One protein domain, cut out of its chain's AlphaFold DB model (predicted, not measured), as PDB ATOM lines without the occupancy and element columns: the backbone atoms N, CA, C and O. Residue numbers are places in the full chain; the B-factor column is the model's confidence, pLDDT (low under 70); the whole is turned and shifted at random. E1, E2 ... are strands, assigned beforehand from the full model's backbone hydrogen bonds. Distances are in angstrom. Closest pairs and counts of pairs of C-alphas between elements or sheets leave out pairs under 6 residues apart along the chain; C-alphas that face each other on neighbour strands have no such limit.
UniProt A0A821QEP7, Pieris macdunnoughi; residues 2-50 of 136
ATOM      1  N   ILE A   2      16.521  -4.515 -43.917       70.31
ATOM      2  CA  ILE A   2      16.392  -5.864 -43.329       70.31
ATOM      3  C   ILE A   2      17.148  -5.839 -42.003       70.31
ATOM      4  O   ILE A   2      18.303  -5.422 -41.991       70.31
ATOM      5  N   ASP A   3      16.487  -6.217 -40.907       72.19
ATOM      6  CA  ASP A   3      17.059  -6.241 -39.550       72.19
ATOM      7  C   ASP A   3      17.731  -4.910 -39.132       72.19
ATOM      8  O   ASP A   3      18.775  -4.888 -38.494       72.19
ATOM      9  N   GLY A   4      17.168  -3.769 -39.554       68.88
ATOM     10  CA  GLY A   4      17.731  -2.435 -39.287       68.88
ATOM     11  C   GLY A   4      18.905  -2.026 -40.190       68.88
ATOM     12  O   GLY A   4      19.343  -0.877 -40.148       68.88
ATOM     13  N   TYR A   5      19.379  -2.910 -41.069       77.88
ATOM     14  CA  TYR A   5      20.458  -2.635 -42.014       77.88
ATOM     15  C   TYR A   5      19.927  -2.280 -43.407       77.88
ATOM     16  O   TYR A   5      18.909  -2.796 -43.897       77.88
ATOM     17  N   THR A   6      20.625  -1.369 -44.084       80.38
ATOM     18  CA  THR A   6      20.306  -0.977 -45.459       80.38
ATOM     19  C   THR A   6      21.186  -1.709 -46.453       80.38
ATOM     20  O   THR A   6      22.358  -1.964 -46.199       80.38
ATOM     21  N   TYR A   7      20.604  -2.027 -47.609       82.44
ATOM     22  CA  TYR A   7      21.267  -2.748 -48.684       82.44
ATOM     23  C   TYR A   7      21.089  -1.988 -50.004       82.44
ATOM     24  O   TYR A   7      20.061  -1.336 -50.226       82.44
ATOM     25  N   SER A   8      22.085  -2.064 -50.878       80.88
ATOM     26  CA  SER A   8      22.058  -1.547 -52.247       80.88
ATOM     27  C   SER A   8      22.242  -2.688 -53.244       80.88
ATOM     28  O   SER A   8      23.017  -3.618 -53.010       80.88
ATOM     29  N   GLN A   9      21.504  -2.620 -54.353       83.75
ATOM     30  CA  GLN A   9      21.598  -3.610 -55.418       83.75
ATOM     31  C   GLN A   9      22.981  -3.547 -56.062       83.75
ATOM     32  O   GLN A   9      23.495  -2.468 -56.368       83.75
ATOM     33  N   TYR A  10      23.564  -4.713 -56.284       75.19
ATOM     34  CA  TYR A  10      24.811  -4.888 -57.000       75.19
ATOM     35  C   TYR A  10      24.594  -5.996 -58.015       75.19
ATOM     36  O   TYR A  10      24.517  -7.139 -57.599       75.19
ATOM     37  N   ARG A  11      24.503  -5.632 -59.301       73.69
ATOM     38  CA  ARG A  11      24.300  -6.515 -60.468       73.69
ATOM     39  C   ARG A  11      23.314  -7.681 -60.237       73.69
ATOM     40  O   ARG A  11      23.591  -8.627 -59.509       73.69
ATOM     41  N   ASP A  12      22.204  -7.656 -60.972       83.00
ATOM     42  CA  ASP A  12      21.200  -8.728 -60.972       83.00
ATOM     43  C   ASP A  12      20.489  -8.896 -59.605       83.00
ATOM     44  O   ASP A  12      19.991  -7.908 -59.051       83.00
ATOM     45  N   VAL A  13      20.421 -10.112 -59.048       85.56
ATOM     46  CA  VAL A  13      19.636 -10.450 -57.843       85.56
ATOM     47  C   VAL A  13      20.347 -10.173 -56.514       85.56
ATOM     48  O   VAL A  13      19.746 -10.336 -55.449       85.56
ATOM     49  N   TYR A  14      21.622  -9.773 -56.531       88.25
ATOM     50  CA  TYR A  14      22.411  -9.597 -55.311       88.25
ATOM     51  C   TYR A  14      22.331  -8.177 -54.748       88.25
ATOM     52  O   TYR A  14      22.414  -7.175 -55.456       88.25
ATOM     53  N   TRP A  15      22.206  -8.093 -53.425       89.19
ATOM     54  CA  TRP A  15      22.156  -6.839 -52.684       89.19
ATOM     55  C   TRP A  15      23.162  -6.889 -51.541       89.19
ATOM     56  O   TRP A  15      23.173  -7.837 -50.759       89.19
ATOM     57  N   TYR A  16      24.002  -5.867 -51.428       89.50
ATOM     58  CA  TYR A  16      25.043  -5.784 -50.401       89.50
ATOM     59  C   TYR A  16      24.702  -4.707 -49.385       89.50
ATOM     60  O   TYR A  16      24.039  -3.728 -49.726       89.50
ATOM     61  N   CYS A  17      25.174  -4.870 -48.150       87.31
ATOM     62  CA  CYS A  17      25.038  -3.850 -47.122       87.31
ATOM     63  C   CYS A  17      25.581  -2.501 -47.620       87.31
ATOM     64  O   CYS A  17      26.621  -2.428 -48.280       87.31
ATOM     65  N   SER A  18      24.887  -1.410 -47.295       83.94
ATOM     66  CA  SER A  18      25.267  -0.056 -47.712       83.94
ATOM     67  C   SER A  18      26.630   0.384 -47.165       83.94
ATOM     68  O   SER A  18      27.248   1.272 -47.742       83.94
ATOM     69  N   ALA A  19      27.133  -0.265 -46.111       82.00
ATOM     70  CA  ALA A  19      28.477  -0.060 -45.572       82.00
ATOM     71  C   ALA A  19      29.551  -0.944 -46.243       82.00
ATOM     72  O   ALA A  19      30.638  -1.116 -45.694       82.00
ATOM     73  N   LYS A  20      29.292  -1.503 -47.435       83.88
ATOM     74  CA  LYS A  20      30.280  -2.297 -48.192       83.88
ATOM     75  C   LYS A  20      31.604  -1.560 -48.403       83.88
ATOM     76  O   LYS A  20      32.665  -2.160 -48.281       83.88
ATOM     77  N   PHE A  21      31.549  -0.251 -48.656       79.06
ATOM     78  CA  PHE A  21      32.743   0.595 -48.793       79.06
ATOM     79  C   PHE A  21      33.504   0.810 -47.476       79.06
ATOM     80  O   PHE A  21      34.658   1.214 -47.509       79.06
ATOM     81  N   GLN A  22      32.889   0.506 -46.330       82.56
ATOM     82  CA  GLN A  22      33.544   0.445 -45.018       82.56
ATOM     83  C   GLN A  22      33.938  -0.994 -44.634       82.56
ATOM     84  O   GLN A  22      34.206  -1.279 -43.472       82.56
ATOM     85  N   GLY A  23      33.952  -1.916 -45.602       83.38
ATOM     86  CA  GLY A  23      34.399  -3.297 -45.414       83.38
ATOM     87  C   GLY A  23      33.306  -4.295 -45.021       83.38
ATOM     88  O   GLY A  23      33.608  -5.478 -44.869       83.38
ATOM     89  N   CYS A  24      32.040  -3.874 -44.897       87.44
ATOM     90  CA  CYS A  24      30.956  -4.800 -44.564       87.44
ATOM     91  C   CYS A  24      30.686  -5.799 -45.705       87.44
ATOM     92  O   CYS A  24      30.507  -5.417 -46.865       87.44
ATOM     93  N   LYS A  25      30.621  -7.093 -45.372       90.19
ATOM     94  CA  LYS A  25      30.430  -8.188 -46.343       90.19
ATOM     95  C   LYS A  25      28.999  -8.729 -46.396       90.19
ATOM     96  O   LYS A  25      28.703  -9.537 -47.278       90.19
ATOM     97  N   ALA A  26      28.115  -8.269 -45.507       89.06
ATOM     98  CA  ALA A  26      26.733  -8.724 -45.457       89.06
ATOM     99  C   ALA A  26      26.020  -8.535 -46.806       89.06
ATOM    100  O   ALA A  26      26.131  -7.488 -47.460       89.06
ATOM    101  N   ARG A  27      25.271  -9.558 -47.223       91.00
ATOM    102  CA  ARG A  27      24.556  -9.596 -48.503       91.00
ATOM    103  C   ARG A  27      23.313 -10.478 -48.447       91.00
ATOM    104  O   ARG A  27      23.248 -11.454 -47.700       91.00
ATOM    105  N   VAL A  28      22.351 -10.150 -49.296       89.62
ATOM    106  CA  VAL A  28      21.100 -10.892 -49.484       89.62
ATOM    107  C   VAL A  28      20.840 -11.103 -50.974       89.62
ATOM    108  O   VAL A  28      21.373 -10.368 -51.814       89.62
ATOM    109  N   ARG A  29      20.027 -12.104 -51.308       90.00
ATOM    110  CA  ARG A  29      19.540 -12.351 -52.669       90.00
ATOM    111  C   ARG A  29      18.058 -12.007 -52.739       90.00
ATOM    112  O   ARG A  29      17.302 -12.434 -51.875       90.00
ATOM    113  N   TYR A  30      17.645 -11.260 -53.754       81.06
ATOM    114  CA  TYR A  30      16.246 -10.904 -53.979       81.06
ATOM    115  C   TYR A  30      15.798 -11.392 -55.354       81.06
ATOM    116  O   TYR A  30      16.369 -10.987 -56.365       81.06
ATOM    117  N   THR A  31      14.776 -12.245 -55.389       77.12
ATOM    118  CA  THR A  31      14.253 -12.881 -56.616       77.12
ATOM    119  C   THR A  31      13.001 -12.189 -57.167       77.12
ATOM    120  O   THR A  31      12.323 -12.730 -58.031       77.12
ATOM    121  N   GLY A  32      12.654 -11.000 -56.661       72.75
ATOM    122  CA  GLY A  32      11.413 -10.297 -57.013       72.75
ATOM    123  C   GLY A  32      10.232 -10.647 -56.104       72.75
ATOM    124  O   GLY A  32       9.394  -9.784 -55.848       72.75
ATOM    125  N   VAL A  33      10.215 -11.860 -55.545       72.69
ATOM    126  CA  VAL A  33       9.152 -12.351 -54.652       72.69
ATOM    127  C   VAL A  33       9.637 -12.422 -53.207       72.69
ATOM    128  O   VAL A  33       8.984 -11.911 -52.303       72.69
ATOM    129  N   GLU A  34      10.823 -12.984 -52.996       79.12
ATOM    130  CA  GLU A  34      11.366 -13.248 -51.666       79.12
ATOM    131  C   GLU A  34      12.792 -12.720 -51.514       79.12
ATOM    132  O   GLU A  34      13.523 -12.501 -52.490       79.12
ATOM    133  N   VAL A  35      13.186 -12.516 -50.257       80.38
ATOM    134  CA  VAL A  35      14.542 -12.130 -49.880       80.38
ATOM    135  C   VAL A  35      15.188 -13.281 -49.120       80.38
ATOM    136  O   VAL A  35      14.796 -13.594 -48.000       80.38
ATOM    137  N   VAL A  36      16.235 -13.854 -49.704       86.31
ATOM    138  CA  VAL A  36      17.045 -14.904 -49.085       86.31
ATOM    139  C   VAL A  36      18.250 -14.259 -48.403       86.31
ATOM    140  O   VAL A  36      19.069 -13.594 -49.049       86.31
ATOM    141  N   LYS A  37      18.369 -14.442 -47.084       82.31
ATOM    142  CA  LYS A  37      19.542 -14.006 -46.314       82.31
ATOM    143  C   LYS A  37      20.724 -14.915 -46.675       82.31
ATOM    144  O   LYS A  37      20.628 -16.123 -46.520       82.31
ATOM    145  N   VAL A  38      21.815 -14.341 -47.193       85.56
ATOM    146  CA  VAL A  38      22.999 -15.113 -47.629       85.56
ATOM    147  C   VAL A  38      24.152 -14.943 -46.646       85.56
ATOM    148  O   VAL A  38      24.801 -15.913 -46.282       85.56
ATOM    149  N   MET A  39      24.425 -13.707 -46.227       86.00
ATOM    150  CA  MET A  39      25.438 -13.397 -45.220       86.00
ATOM    151  C   MET A  39      24.937 -12.233 -44.374       86.00
ATOM    152  O   MET A  39      24.699 -11.142 -44.902       86.00
ATOM    153  N   THR A  40      24.739 -12.481 -43.084       82.62
ATOM    154  CA  THR A  40      24.070 -11.551 -42.161       82.62
ATOM    155  C   THR A  40      25.007 -10.917 -41.146       82.62
ATOM    156  O   THR A  40      24.586  -9.994 -40.462       82.62
ATOM    157  N   ASP A  41      26.259 -11.367 -41.059       86.31
ATOM    158  CA  ASP A  41      27.238 -10.791 -40.142       86.31
ATOM    159  C   ASP A  41      27.632  -9.377 -40.566       86.31
ATOM    160  O   ASP A  41      28.143  -9.144 -41.670       86.31
ATOM    161  N   HIS A  42      27.408  -8.429 -39.657       81.94
ATOM    162  CA  HIS A  42      27.798  -7.032 -39.812       81.94
ATOM    163  C   HIS A  42      28.932  -6.704 -38.851       81.94
ATOM    164  O   HIS A  42      28.876  -7.010 -37.666       81.94
ATOM    165  N   THR A  43      29.947  -6.011 -39.354       84.12
ATOM    166  CA  THR A  43      31.096  -5.530 -38.566       84.12
ATOM    167  C   THR A  43      30.883  -4.119 -38.018       84.12
ATOM    168  O   THR A  43      31.822  -3.449 -37.601       84.12
ATOM    169  N   HIS A  44      29.649  -3.631 -38.077       78.81
ATOM    170  CA  HIS A  44      29.272  -2.293 -37.660       78.81
ATOM    171  C   HIS A  44      27.858  -2.328 -37.068       78.81
ATOM    172  O   HIS A  44      27.038  -3.172 -37.461       78.81
ATOM    173  N   PRO A  45      27.532  -1.406 -36.148       73.94
ATOM    174  CA  PRO A  45      26.159  -1.249 -35.698       73.94
ATOM    175  C   PRO A  45      25.257  -0.876 -36.884       73.94
ATOM    176  O   PRO A  45      25.745  -0.307 -37.875       73.94
ATOM    177  N   PRO A  46      23.944  -1.165 -36.808       70.25
ATOM    178  CA  PRO A  46      22.989  -0.659 -37.778       70.25
ATOM    179  C   PRO A  46      23.223   0.838 -37.971       70.25
ATOM    180  O   PRO A  46      23.387   1.568 -36.982       70.25
ATOM    181  N   PRO A  47      23.322   1.316 -39.221       61.44
ATOM    182  CA  PRO A  47      23.515   2.732 -39.440       61.44
ATOM    183  C   PRO A  47      22.343   3.465 -38.785       61.44
ATOM    184  O   PRO A  47      21.204   2.996 -38.832       61.44
ATOM    185  N   LYS A  48      22.603   4.637 -38.198       57.00
ATOM    186  CA  LYS A  48      21.553   5.541 -37.711       57.00
ATOM    187  C   LYS A  48      20.811   6.165 -38.906       57.00
ATOM    188  O   LYS A  48      20.710   7.383 -39.018       57.00
ATOM    189  N   ILE A  49      20.325   5.340 -39.836       48.31
ATOM    190  CA  ILE A  49      19.355   5.719 -40.859       48.31
ATOM    191  C   ILE A  49      18.036   5.785 -40.116       48.31
ATOM    192  O   ILE A  49      17.230   4.860 -40.065       48.31
ATOM    193  N   ALA A  50      17.913   6.907 -39.430       41.16
ATOM    194  CA  ALA A  50      16.736   7.346 -38.754       41.16
ATOM    195  C   ALA A  50      15.576   7.386 -39.755       41.16
ATOM    196  O   ALA A  50      15.353   8.396 -40.416       41.16
TER     197      ALA A  50
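What this domain is: This is residues 2 to 50 of the 136 residues of a protein of Pieris macdunnoughi (UniProt A0A821QEP7). With little regular structure, this is a small twisted and curled sheet of four short strands, folded back and forth, with a tail, residues 40 to 50, that runs on past E4 and turns near His 44. The 49 printed residues have no named helix; E1, E2, E3 and E4 follow in this order along the chain and across the antiparallel sheet, a meander, each strand the antiparallel neighbour of the one before. The class is all strand, with 16 residues in named elements. It is compact, with a radius of gyration of the C-alphas of 10.4 A, and spans 27 by 20 by 17 A.

Where its parts are: E1 is residues 7 to 9, 6.8 A long, from C-alpha 7 at (21.267, -2.748, -48.684). E2 is residues 14 to 17, 10.3 A; E3 is 27 to 30, 10.0 A; E4 is 35 to 39, 11.9 A, to C-alpha 39 at (25.438, -13.397, -45.220).

How they stand to each other: Hairpin E1 and E2 has N 8 and O 16 within hydrogen-bond range, 2.8 A; hairpin E2 and E3, N 15 and O 28, 2.9 A; hairpin E3 and E4, N 36 and O 29, 2.8 A. Edge strands E1 and E4 are apart. The sheet is only just strongly twisted, its C-alphas up to 4.2 A off the best plane.

The domain as a whole: The C-alphas farthest apart, of Gln 22 and Val 33, are 29.2 A apart. The printed part has no cut and no long link. Residues 4 and 47 to 50 have pLDDT under 70.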